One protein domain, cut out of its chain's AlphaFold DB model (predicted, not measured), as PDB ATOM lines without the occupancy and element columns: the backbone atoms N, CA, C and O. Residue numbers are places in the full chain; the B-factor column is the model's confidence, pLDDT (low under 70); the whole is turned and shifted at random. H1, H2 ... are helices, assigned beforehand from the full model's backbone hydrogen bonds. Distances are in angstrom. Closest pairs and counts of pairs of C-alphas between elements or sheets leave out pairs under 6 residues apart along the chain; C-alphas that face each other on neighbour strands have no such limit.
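What this domain is: This is residues 2 to 85 of the 143 residues of the protein "EamA domain-containing protein" of Armatimonadetes bacterium (UniProt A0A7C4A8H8). Three long helices come together near one end and splay apart from there like the legs of a tripod, with few contacts between them and a wide opening between their far ends. H2 and H3 make a splayed helical hairpin that is open at its link: they meet near the beginning of H2 and in the later half of H3, while H1 comes near both with its last turns and sticks out with residues 2 to 14. The printed part has 84 residues, with three named helices in the order H1, H2, H3 and no named strand; the class is all helix. The whole is loose, with a radius of gyration of the C-alphas of 15.5 A, and spans 43 by 30 by 21 A.

How they stand to each other: Start with H3, residues 58 to 84, the longest helix, which touches H2, residues 29 to 51, with its residues 72 to 79 alone. H2 touches H3 there with residues 29 to 33 alone; the closest C-alphas, those of Asn 33 and Leu 76, are 7.5 A apart. The two run opposite ways at a shallow tilt of 32 degrees, only just short of steep, and form a helical hairpin. Now turn to H1, residues 2 to 24, which is close to H2 but not clearly touching; the closest C-alphas, those of Ala 23 and Leu 29, are 7.1 A apart. H1 and H2 run opposite ways at a shallow tilt of 31 degrees. H1 is also close to H3 but not clearly touching, with the closest C-alphas, those of Ala 23 and Lys 83, 7.3 A apart. H1 and H3 run the same way at a steep tilt of 50 degrees. In H1, H2 and H3 every O i to N i+4 pair is within hydrogen-bond range.

Where its parts are: Find C-alpha 58 at (208.821, 165.361, 151.099); from there H3 runs 39.6 A to C-alpha 84 at (175.022, 166.665, 171.612). H2 begins at C-alpha 29, at (183.618, 175.462, 167.518), and runs 33.3 A to C-alpha 51. For H1, go to C-alpha 2 at (207.593, 161.132, 183.962) and follow the helix 33.1 A to C-alpha 24.

The domain as a whole: The two C-alphas farthest apart are those of Gln 52 and Gly 85, at 45.2 A. The printed part has no cut. The link from H1 to H2 is tight, with 4 residues, and the link from H2 to H3 is short, with 6 residues. Besides residues 2 to 14, residues 38 to 67 stand free, of which 38 to 51 belong to H2 and 58 to 67 to H3. Look in the B-factor column for pLDDT: the mean of the printed part is 77.9, and 12 residues are under 70, namely 23, 26, 52 to 54, 56, 79 and 81 to 85.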
ATOM      1  N   ALA A   2     208.766 160.786 183.140       73.69
ATOM      2  CA  ALA A   2     207.593 161.132 183.962       73.69
ATOM      3  C   ALA A   2     207.174 162.618 183.906       73.69
ATOM      4  O   ALA A   2     205.987 162.914 183.827       73.69
ATOM      5  N   VAL A   3     208.137 163.548 183.860       82.56
ATOM      6  CA  VAL A   3     207.855 164.996 183.775       82.56
ATOM      7  C   VAL A   3     207.083 165.358 182.501       82.56
ATOM      8  O   VAL A   3     206.135 166.129 182.572       82.56
ATOM      9  N   PHE A   4     207.419 164.757 181.353       80.69
ATOM     10  CA  PHE A   4     206.700 164.992 180.093       80.69
ATOM     11  C   PHE A   4     205.259 164.483 180.148       80.69
ATOM     12  O   PHE A   4     204.356 165.160 179.666       80.69
ATOM     13  N   LEU A   5     205.036 163.322 180.772       78.31
ATOM     14  CA  LEU A   5     203.695 162.765 180.952       78.31
ATOM     15  C   LEU A   5     202.846 163.650 181.866       78.31
ATOM     16  O   LEU A   5     201.719 163.976 181.509       78.31
ATOM     17  N   MET A   6     203.395 164.096 183.000       83.12
ATOM     18  CA  MET A   6     202.688 165.008 183.904       83.12
ATOM     19  C   MET A   6     202.320 166.319 183.209       83.12
ATOM     20  O   MET A   6     201.174 166.755 183.296       83.12
ATOM     21  N   LEU A   7     203.264 166.914 182.471       81.69
ATOM     22  CA  LEU A   7     203.014 168.136 181.713       81.69
ATOM     23  C   LEU A   7     201.927 167.919 180.653       81.69
ATOM     24  O   LEU A   7     201.016 168.732 180.529       81.69
ATOM     25  N   SER A   8     201.985 166.796 179.931       76.56
ATOM     26  CA  SER A   8     200.991 166.441 178.916       76.56
ATOM     27  C   SER A   8     199.598 166.266 179.517       76.56
ATOM     28  O   SER A   8     198.627 166.723 178.925       76.56
ATOM     29  N   ILE A   9     199.483 165.639 180.691       82.38
ATOM     30  CA  ILE A   9     198.197 165.462 181.379       82.38
ATOM     31  C   ILE A   9     197.645 166.816 181.834       82.38
ATOM     32  O   ILE A   9     196.464 167.095 181.619       82.38
ATOM     33  N   LEU A  10     198.489 167.680 182.405       84.38
ATOM     34  CA  LEU A  10     198.113 169.036 182.815       84.38
ATOM     35  C   LEU A  10     197.599 169.865 181.634       84.38
ATOM     36  O   LEU A  10     196.497 170.410 181.702       84.38
ATOM     37  N   PHE A  11     198.354 169.914 180.534       82.50
ATOM     38  CA  PHE A  11     197.953 170.658 179.341       82.50
ATOM     39  C   PHE A  11     196.700 170.081 178.686       82.50
ATOM     40  O   PHE A  11     195.820 170.846 178.300       82.50
ATOM     41  N   ASN A  12     196.568 168.755 178.616       76.88
ATOM     42  CA  ASN A  12     195.388 168.118 178.035       76.88
ATOM     43  C   ASN A  12     194.125 168.368 178.878       76.88
ATOM     44  O   ASN A  12     193.049 168.632 178.345       76.88
ATOM     45  N   THR A  13     194.257 168.359 180.206       77.06
ATOM     46  CA  THR A  13     193.147 168.654 181.125       77.06
ATOM     47  C   THR A  13     192.751 170.128 181.059       77.06
ATOM     48  O   THR A  13     191.564 170.449 180.981       77.06
ATOM     49  N   GLY A  14     193.737 171.032 181.032       82.06
ATOM     50  CA  GLY A  14     193.507 172.465 180.844       82.06
ATOM     51  C   GLY A  14     192.817 172.760 179.513       82.06
ATOM     52  O   GLY A  14     191.825 173.486 179.479       82.06
ATOM     53  N   PHE A  15     193.269 172.116 178.434       77.94
ATOM     54  CA  PHE A  15     192.640 172.194 177.120       77.94
ATOM     55  C   PHE A  15     191.171 171.753 177.167       77.94
ATOM     56  O   PHE A  15     190.294 172.512 176.756       77.94
ATOM     57  N   ALA A  16     190.880 170.581 177.742       71.88
ATOM     58  CA  ALA A  16     189.514 170.079 177.873       71.88
ATOM     59  C   ALA A  16     188.610 171.030 178.681       71.88
ATOM     60  O   ALA A  16     187.457 171.262 178.309       71.88
ATOM     61  N   ALA A  17     189.129 171.626 179.760       74.62
ATOM     62  CA  ALA A  17     188.395 172.586 180.582       74.62
ATOM     63  C   ALA A  17     188.100 173.893 179.826       74.62
ATOM     64  O   ALA A  17     186.944 174.318 179.767       74.62
ATOM     65  N   CYS A  18     189.112 174.499 179.196       77.75
ATOM     66  CA  CYS A  18     188.951 175.696 178.366       77.75
ATOM     67  C   CYS A  18     187.953 175.458 177.229       77.75
ATOM     68  O   CYS A  18     187.099 176.305 176.960       77.75
ATOM     69  N   TYR A  19     188.006 174.280 176.608       71.88
ATOM     70  CA  TYR A  19     187.100 173.915 175.528       71.88
ATOM     71  C   TYR A  19     185.660 173.741 176.015       71.88
ATOM     72  O   TYR A  19     184.728 174.264 175.407       71.88
ATOM     73  N   LYS A  20     185.455 173.081 177.161       70.31
ATOM     74  CA  LYS A  20     184.129 172.943 177.783       70.31
ATOM     75  C   LYS A  20     183.521 174.305 178.127       70.31
ATOM     76  O   LYS A  20     182.317 174.503 177.966       70.31
ATOM     77  N   VAL A  21     184.346 175.258 178.559       77.25
ATOM     78  CA  VAL A  21     183.927 176.648 178.796       77.25
ATOM     79  C   VAL A  21     183.552 177.346 177.484       77.25
ATOM     80  O   VAL A  21     182.503 177.987 177.427       77.25
ATOM     81  N   ALA A  22     184.346 177.192 176.421       73.75
ATOM     82  CA  ALA A  22     184.039 177.748 175.101       73.75
ATOM     83  C   ALA A  22     182.733 177.174 174.518       73.75
ATOM     84  O   ALA A  22     181.897 177.924 174.013       73.75
ATOM     85  N   ALA A  23     182.516 175.864 174.671       69.00
ATOM     86  CA  ALA A  23     181.298 175.182 174.251       69.00
ATOM     87  C   ALA A  23     180.063 175.686 175.018       69.00
ATOM     88  O   ALA A  23     179.041 175.985 174.403       69.00
ATOM     89  N   ARG A  24     180.162 175.878 176.344       73.81
ATOM     90  CA  ARG A  24     179.074 176.464 177.156       73.81
ATOM     91  C   ARG A  24     178.728 177.897 176.762       73.81
ATOM     92  O   ARG A  24     177.587 178.310 176.925       73.81
ATOM     93  N   ARG A  25     179.697 178.656 176.244       77.81
ATOM     94  CA  ARG A  25     179.483 180.021 175.743       77.81
ATOM     95  C   ARG A  25     178.922 180.071 174.316       77.81
ATOM     96  O   ARG A  25     178.843 181.161 173.761       77.81
ATOM     97  N   ASN A  26     178.541 178.931 173.722       69.44
ATOM     98  CA  ASN A  26     178.106 178.827 172.322       69.44
ATOM     99  C   ASN A  26     179.101 179.463 171.333       69.44
ATOM    100  O   ASN A  26     178.716 179.957 170.274       69.44
ATOM    101  N   ALA A  27     180.395 179.454 171.670       71.88
ATOM    102  CA  ALA A  27     181.421 179.931 170.758       71.88
ATOM    103  C   ALA A  27     181.456 179.048 169.501       71.88
ATOM    104  O   ALA A  27     181.169 177.848 169.550       71.88
ATOM    105  N   ASN A  28     181.824 179.639 168.365       77.25
ATOM    106  CA  ASN A  28     181.929 178.906 167.111       77.25
ATOM    107  C   ASN A  28     183.055 177.857 167.209       77.25
ATOM    108  O   ASN A  28     184.239 178.200 167.173       77.25
ATOM    109  N   LEU A  29     182.682 176.577 167.335       70.81
ATOM    110  CA  LEU A  29     183.618 175.462 167.518       70.81
ATOM    111  C   LEU A  29     184.623 175.345 166.364       70.81
ATOM    112  O   LEU A  29     185.774 174.971 166.597       70.81
ATOM    113  N   HIS A  30     184.228 175.724 165.144       75.56
ATOM    114  CA  HIS A  30     185.128 175.741 163.990       75.56
ATOM    115  C   HIS A  30     186.258 176.753 164.180       75.56
ATOM    116  O   HIS A  30     187.417 176.425 163.937       75.56
ATOM    117  N   ALA A  31     185.938 177.956 164.668       78.62
ATOM    118  CA  ALA A  31     186.933 178.995 164.912       78.62
ATOM    119  C   ALA A  31     187.923 178.571 166.004       78.62
ATOM    120  O   ALA A  31     189.128 178.731 165.831       78.62
ATOM    121  N   VAL A  32     187.434 177.965 167.092       78.69
ATOM    122  CA  VAL A  32     188.298 177.452 168.170       78.69
ATOM    123  C   VAL A  32     189.237 176.365 167.645       78.69
ATOM    124  O   VAL A  32     190.431 176.394 167.937       78.69
ATOM    125  N   ASN A  33     188.721 175.436 166.835       79.56
ATOM    126  CA  ASN A  33     189.531 174.370 166.252       79.56
ATOM    127  C   ASN A  33     190.614 174.945 165.322       79.56
ATOM    128  O   ASN A  33     191.782 174.601 165.455       79.56
ATOM    129  N   VAL A  34     190.263 175.886 164.438       81.50
ATOM    130  CA  VAL A  34     191.227 176.546 163.537       81.50
ATOM    131  C   VAL A  34     192.319 177.274 164.323       81.50
ATOM    132  O   VAL A  34     193.498 177.082 164.034       81.50
ATOM    133  N   TRP A  35     191.959 178.044 165.354       81.75
ATOM    134  CA  TRP A  35     192.940 178.745 166.188       81.75
ATOM    135  C   TRP A  35     193.897 177.797 166.912       81.75
ATOM    136  O   TRP A  35     195.074 178.126 167.063       81.75
ATOM    137  N   MET A  36     193.436 176.603 167.296       81.88
ATOM    138  CA  MET A  36     194.298 175.567 167.863       81.88
ATOM    139  C   MET A  36     195.371 175.120 166.860       81.88
ATOM    140  O   MET A  36     196.556 175.144 167.186       81.88
ATOM    141  N   TYR A  37     194.982 174.785 165.625       81.00
ATOM    142  CA  TYR A  37     195.931 174.374 164.580       81.00
ATOM    143  C   TYR A  37     196.889 175.499 164.177       81.00
ATOM    144  O   TYR A  37     198.078 175.250 163.966       81.00
ATOM    145  N   VAL A  38     196.404 176.743 164.118       85.38
ATOM    146  CA  VAL A  38     197.244 177.925 163.867       85.38
ATOM    147  C   VAL A  38     198.276 178.093 164.986       85.38
ATOM    148  O   VAL A  38     199.460 178.257 164.701       85.38
ATOM    149  N   GLY A  39     197.863 177.972 166.252       84.00
ATOM    150  CA  GLY A  39     198.760 178.047 167.409       84.00
ATOM    151  C   GLY A  39     199.818 176.937 167.425       84.00
ATOM    152  O   GLY A  39     200.999 177.204 167.665       84.00
ATOM    153  N   SER A  40     199.427 175.700 167.105       82.62
ATOM    154  CA  SER A  40     200.364 174.580 166.960       82.62
ATOM    155  C   SER A  40     201.366 174.826 165.832       82.62
ATOM    156  O   SER A  40     202.566 174.653 166.036       82.62
ATOM    157  N   THR A  41     200.898 175.298 164.674       84.12
ATOM    158  CA  THR A  41     201.755 175.612 163.521       84.12
ATOM    159  C   THR A  41     202.750 176.718 163.858       84.12
ATOM    160  O   THR A  41     203.939 176.569 163.592       84.12
ATOM    161  N   ALA A  42     202.298 177.792 164.515       86.69
ATOM    162  CA  ALA A  42     203.164 178.886 164.946       86.69
ATOM    163  C   ALA A  42     204.239 178.410 165.935       86.69
ATOM    164  O   ALA A  42     205.408 178.759 165.794       86.69
ATOM    165  N   THR A  43     203.871 177.559 166.895       84.31
ATOM    166  CA  THR A  43     204.812 177.016 167.886       84.31
ATOM    167  C   THR A  43     205.871 176.133 167.226       84.31
ATOM    168  O   THR A  43     207.061 176.273 167.510       84.31
ATOM    169  N   VAL A  44     205.459 175.256 166.304       83.06
ATOM    170  CA  VAL A  44     206.378 174.418 165.521       83.06
ATOM    171  C   VAL A  44     207.288 175.288 164.653       83.06
ATOM    172  O   VAL A  44     208.493 175.057 164.616       83.06
ATOM    173  N   PHE A  45     206.750 176.329 164.017       84.31
ATOM    174  CA  PHE A  45     207.525 177.252 163.194       84.31
ATOM    175  C   PHE A  45     208.588 178.000 164.012       84.31
ATOM    176  O   PHE A  45     209.757 178.016 163.632       84.31
ATOM    177  N   ILE A  46     208.221 178.534 165.183       86.62
ATOM    178  CA  ILE A  46     209.158 179.175 166.122       86.62
ATOM    179  C   ILE A  46     210.243 178.185 166.563       86.62
ATOM    180  O   ILE A  46     211.425 178.521 166.564       86.62
ATOM    181  N   TYR A  47     209.867 176.948 166.896       84.81
ATOM    182  CA  TYR A  47     210.826 175.917 167.293       84.81
ATOM    183  C   TYR A  47     211.836 175.602 166.181       84.81
ATOM    184  O   TYR A  47     213.034 175.470 166.445       84.81
ATOM    185  N   ILE A  48     211.370 175.519 164.934       82.12
ATOM    186  CA  ILE A  48     212.228 175.269 163.775       82.12
ATOM    187  C   ILE A  48     213.190 176.442 163.538       82.12
ATOM    188  O   ILE A  48     214.381 176.209 163.322       82.12
ATOM    189  N   LEU A  49     212.710 177.687 163.647       83.19
ATOM    190  CA  LEU A  49     213.553 178.884 163.543       83.19
ATOM    191  C   LEU A  49     214.657 178.903 164.610       83.19
ATOM    192  O   LEU A  49     215.806 179.204 164.295       83.19
ATOM    193  N   LEU A  50     214.336 178.521 165.850       85.56
ATOM    194  CA  LEU A  50     215.294 178.472 166.960       85.56
ATOM    195  C   LEU A  50     216.341 177.358 166.814       85.56
ATOM    196  O   LEU A  50     217.463 177.499 167.299       85.56
ATOM    197  N   LYS A  51     215.990 176.231 166.185       80.75
ATOM    198  CA  LYS A  51     216.879 175.063 166.051       80.75
ATOM    199  C   LYS A  51     217.698 175.045 164.758       80.75
ATOM    200  O   LYS A  51     218.624 174.240 164.687       80.75
ATOM    201  N   GLN A  52     217.361 175.864 163.754       69.25
ATOM    202  CA  GLN A  52     218.030 175.970 162.439       69.25
ATOM    203  C   GLN A  52     218.315 174.633 161.714       69.25
ATOM    204  O   GLN A  52     219.119 174.572 160.787       69.25
ATOM    205  N   ARG A  53     217.648 173.537 162.093       62.09
ATOM    206  CA  ARG A  53     217.791 172.223 161.451       62.09
ATOM    207  C   ARG A  53     216.572 171.944 160.592       62.09
ATOM    208  O   ARG A  53     215.621 171.304 161.028       62.09
ATOM    209  N   PHE A  54     216.622 172.453 159.369       64.38
ATOM    210  CA  PHE A  54     215.571 172.283 158.377       64.38
ATOM    211  C   PHE A  54     215.900 171.073 157.494       64.38
ATOM    212  O   PHE A  54     216.571 171.189 156.474       64.38
ATOM    213  N   VAL A  55     215.462 169.884 157.911       72.50
ATOM    214  CA  VAL A  55     215.540 168.679 157.075       72.50
ATOM    215  C   VAL A  55     214.135 168.396 156.556       72.50
ATOM    216  O   VAL A  55     213.349 167.716 157.212       72.50
ATOM    217  N   ILE A  56     213.786 168.978 155.404       69.56
ATOM    218  CA  ILE A  56     212.495 168.709 154.759       69.56
ATOM    219  C   ILE A  56     212.605 167.383 154.030       69.56
ATOM    220  O   ILE A  56     213.328 167.262 153.043       69.56
ATOM    221  N   ASN A  57     211.858 166.392 154.498       82.88
ATOM    222  CA  ASN A  57     211.620 165.182 153.735       82.88
ATOM    223  C   ASN A  57     210.208 165.255 153.150       82.88
ATOM    224  O   ASN A  57     209.235 165.305 153.898       82.88
ATOM    225  N   ILE A  58     210.101 165.255 151.819       83.56
ATOM    226  CA  ILE A  58     208.821 165.361 151.099       83.56
ATOM    227  C   ILE A  58     207.862 164.237 151.518       83.56
ATOM    228  O   ILE A  58     206.689 164.495 151.762       83.56
ATOM    229  N   LYS A  59     208.370 163.016 151.737       83.25
ATOM    230  CA  LYS A  59     207.545 161.892 152.210       83.25
ATOM    231  C   LYS A  59     207.001 162.120 153.621       83.25
ATOM    232  O   LYS A  59     205.876 161.740 153.919       83.25
ATOM    233  N   ALA A  60     207.793 162.747 154.493       80.94
ATOM    234  CA  ALA A  60     207.343 163.103 155.839       80.94
ATOM    235  C   ALA A  60     206.316 164.246 155.805       80.94
ATOM    236  O   ALA A  60     205.403 164.267 156.627       80.94
ATOM    237  N   LEU A  61     206.443 165.163 154.841       84.19
ATOM    238  CA  LEU A  61     205.485 166.243 154.628       84.19
ATOM    239  C   LEU A  61     204.126 165.697 154.171       84.19
ATOM    240  O   LEU A  61     203.112 166.058 154.760       84.19
ATOM    241  N   GLU A  62     204.096 164.791 153.191       85.56
ATOM    242  CA  GLU A  62     202.858 164.151 152.718       85.56
ATOM    243  C   GLU A  62     202.144 163.383 153.838       85.56
ATOM    244  O   GLU A  62     200.943 163.565 154.052       85.56
ATOM    245  N   LEU A  63     202.893 162.590 154.616       84.69
ATOM    246  CA  LEU A  63     202.372 161.891 155.796       84.69
ATOM    247  C   LEU A  63     201.823 162.862 156.846       84.69
ATOM    248  O   LEU A  63     200.748 162.628 157.397       84.69
ATOM    249  N   GLY A  64     202.535 163.962 157.106       83.06
ATOM    250  CA  GLY A  64     202.109 164.994 158.048       83.06
ATOM    251  C   GLY A  64     200.822 165.695 157.616       83.06
ATOM    252  O   GLY A  64     199.936 165.903 158.443       83.06
ATOM    253  N   VAL A  65     200.682 166.009 156.324       85.19
ATOM    254  CA  VAL A  65     199.466 166.623 155.768       85.19
ATOM    255  C   VAL A  65     198.286 165.657 155.856       85.19
ATOM    256  O   VAL A  65     197.233 166.036 156.370       85.19
ATOM    257  N   ALA A  66     198.459 164.403 155.428       86.31
ATOM    258  CA  ALA A  66     197.407 163.390 155.501       86.31
ATOM    259  C   ALA A  66     196.945 163.147 156.950       86.31
ATOM    260  O   ALA A  66     195.745 163.153 157.233       86.31
ATOM    261  N   ALA A  67     197.894 163.014 157.884       79.94
ATOM    262  CA  ALA A  67     197.594 162.871 159.304       79.94
ATOM    263  C   ALA A  67     196.886 164.114 159.865       79.94
ATOM    264  O   ALA A  67     195.892 163.985 160.575       79.94
ATOM    265  N   GLY A  68     197.343 165.318 159.510       82.19
ATOM    266  CA  GLY A  68     196.733 166.575 159.941       82.19
ATOM    267  C   GLY A  68     195.273 166.704 159.510       82.19
ATOM    268  O   GLY A  68     194.419 167.033 160.335       82.19
ATOM    269  N   PHE A  69     194.958 166.373 158.254       85.31
ATOM    270  CA  PHE A  69     193.577 166.343 157.764       85.31
ATOM    271  C   PHE A  69     192.713 165.353 158.548       85.31
ATOM    272  O   PHE A  69     191.619 165.700 158.993       85.31
ATOM    273  N   MET A  70     193.213 164.136 158.765       83.12
ATOM    274  CA  MET A  70     192.482 163.103 159.498       83.12
ATOM    275  C   MET A  70     192.206 163.525 160.949       83.12
ATOM    276  O   MET A  70     191.080 163.390 161.429       83.12
ATOM    277  N   VAL A  71     193.197 164.113 161.628       79.44
ATOM    278  CA  VAL A  71     193.043 164.630 162.996       79.44
ATOM    279  C   VAL A  71     192.087 165.823 163.031       79.44
ATOM    280  O   VAL A  71     191.274 165.905 163.949       79.44
ATOM    281  N   TYR A  72     192.087 166.705 162.026       80.19
ATOM    282  CA  TYR A  72     191.139 167.820 161.950       80.19
ATOM    283  C   TYR A  72     189.686 167.332 161.951       80.19
ATOM    284  O   TYR A  72     188.893 167.767 162.792       80.19
ATOM    285  N   PHE A  73     189.354 166.387 161.066       81.44
ATOM    286  CA  PHE A  73     188.010 165.810 160.985       81.44
ATOM    287  C   PHE A  73     187.645 164.977 162.216       81.44
ATOM    288  O   PHE A  73     186.509 165.065 162.691       81.44
ATOM    289  N   ALA A  74     188.594 164.212 162.762       78.00
ATOM    290  CA  ALA A  74     188.382 163.445 163.987       78.00
ATOM    291  C   ALA A  74     188.063 164.369 165.169       78.00
ATOM    292  O   ALA A  74     187.093 164.146 165.887       78.00
ATOM    293  N   THR A  75     188.830 165.450 165.326       74.19
ATOM    294  CA  THR A  75     188.629 166.424 166.406       74.19
ATOM    295  C   THR A  75     187.295 167.156 166.234       74.19
ATOM    296  O   THR A  75     186.550 167.323 167.195       74.19
ATOM    297  N   LEU A  76     186.940 167.540 165.003       75.94
ATOM    298  CA  LEU A  76     185.652 168.170 164.714       75.94
ATOM    299  C   LEU A  76     184.470 167.242 165.045       75.94
ATOM    300  O   LEU A  76     183.533 167.662 165.723       75.94
ATOM    301  N   SER A  77     184.536 165.980 164.604       74.00
ATOM    302  CA  SER A  77     183.510 164.968 164.898       74.00
ATOM    303  C   SER A  77     183.396 164.721 166.396       74.00
ATOM    304  O   SER A  77     182.294 164.684 166.940       74.00
ATOM    305  N   PHE A  78     184.533 164.634 167.085       71.62
ATOM    306  CA  PHE A  78     184.581 164.484 168.530       71.62
ATOM    307  C   PHE A  78     183.892 165.648 169.258       71.62
ATOM    308  O   PHE A  78     183.093 165.438 170.170       71.62
ATOM    309  N   PHE A  79     184.131 166.885 168.820       69.69
ATOM    310  CA  PHE A  79     183.494 168.059 169.411       69.69
ATOM    311  C   PHE A  79     182.005 168.171 169.098       69.69
ATOM    312  O   PHE A  79     181.239 168.609 169.959       69.69
ATOM    313  N   TYR A  80     181.578 167.743 167.910       70.06
ATOM    314  CA  TYR A  80     180.159 167.619 167.597       70.06
ATOM    315  C   TYR A  80     179.492 166.619 168.553       70.06
ATOM    316  O   TYR A  80     178.485 166.943 169.177       70.06
ATOM    317  N   HIS A  81     180.115 165.460 168.783       67.06
ATOM    318  CA  HIS A  81     179.622 164.470 169.745       67.06
ATOM    319  C   HIS A  81     179.565 164.991 171.186       67.06
ATOM    320  O   HIS A  81     178.560 164.774 171.853       67.06
ATOM    321  N   ILE A  82     180.565 165.740 171.661       66.44
ATOM    322  CA  ILE A  82     180.524 166.350 173.005       66.44
ATOM    323  C   ILE A  82     179.386 167.370 173.151       66.44
ATOM    324  O   ILE A  82     178.857 167.546 174.248       66.44
ATOM    325  N   LYS A  83     179.026 168.082 172.076       64.62
ATOM    326  CA  LYS A  83     177.969 169.100 172.117       64.62
ATOM    327  C   LYS A  83     176.571 168.486 172.257       64.62
ATOM    328  O   LYS A  83     175.719 169.108 172.886       64.62
ATOM    329  N   TYR A  84     176.343 167.306 171.677       61.69
ATOM    330  CA  TYR A  84     175.022 166.665 171.612       61.69
ATOM    331  C   TYR A  84     174.887 165.394 172.469       61.69
ATOM    332  O   TYR A  84     173.768 164.969 172.737       61.69
ATOM    333  N   GLY A  85     175.992 164.782 172.902       59.50
ATOM    334  CA  GLY A  85     176.009 163.508 173.623       59.50
ATOM    335  C   GLY A  85     176.406 163.625 175.094       59.50
ATOM    336  O   GLY A  85     177.039 164.590 175.528       59.50
TER     337      GLY A  85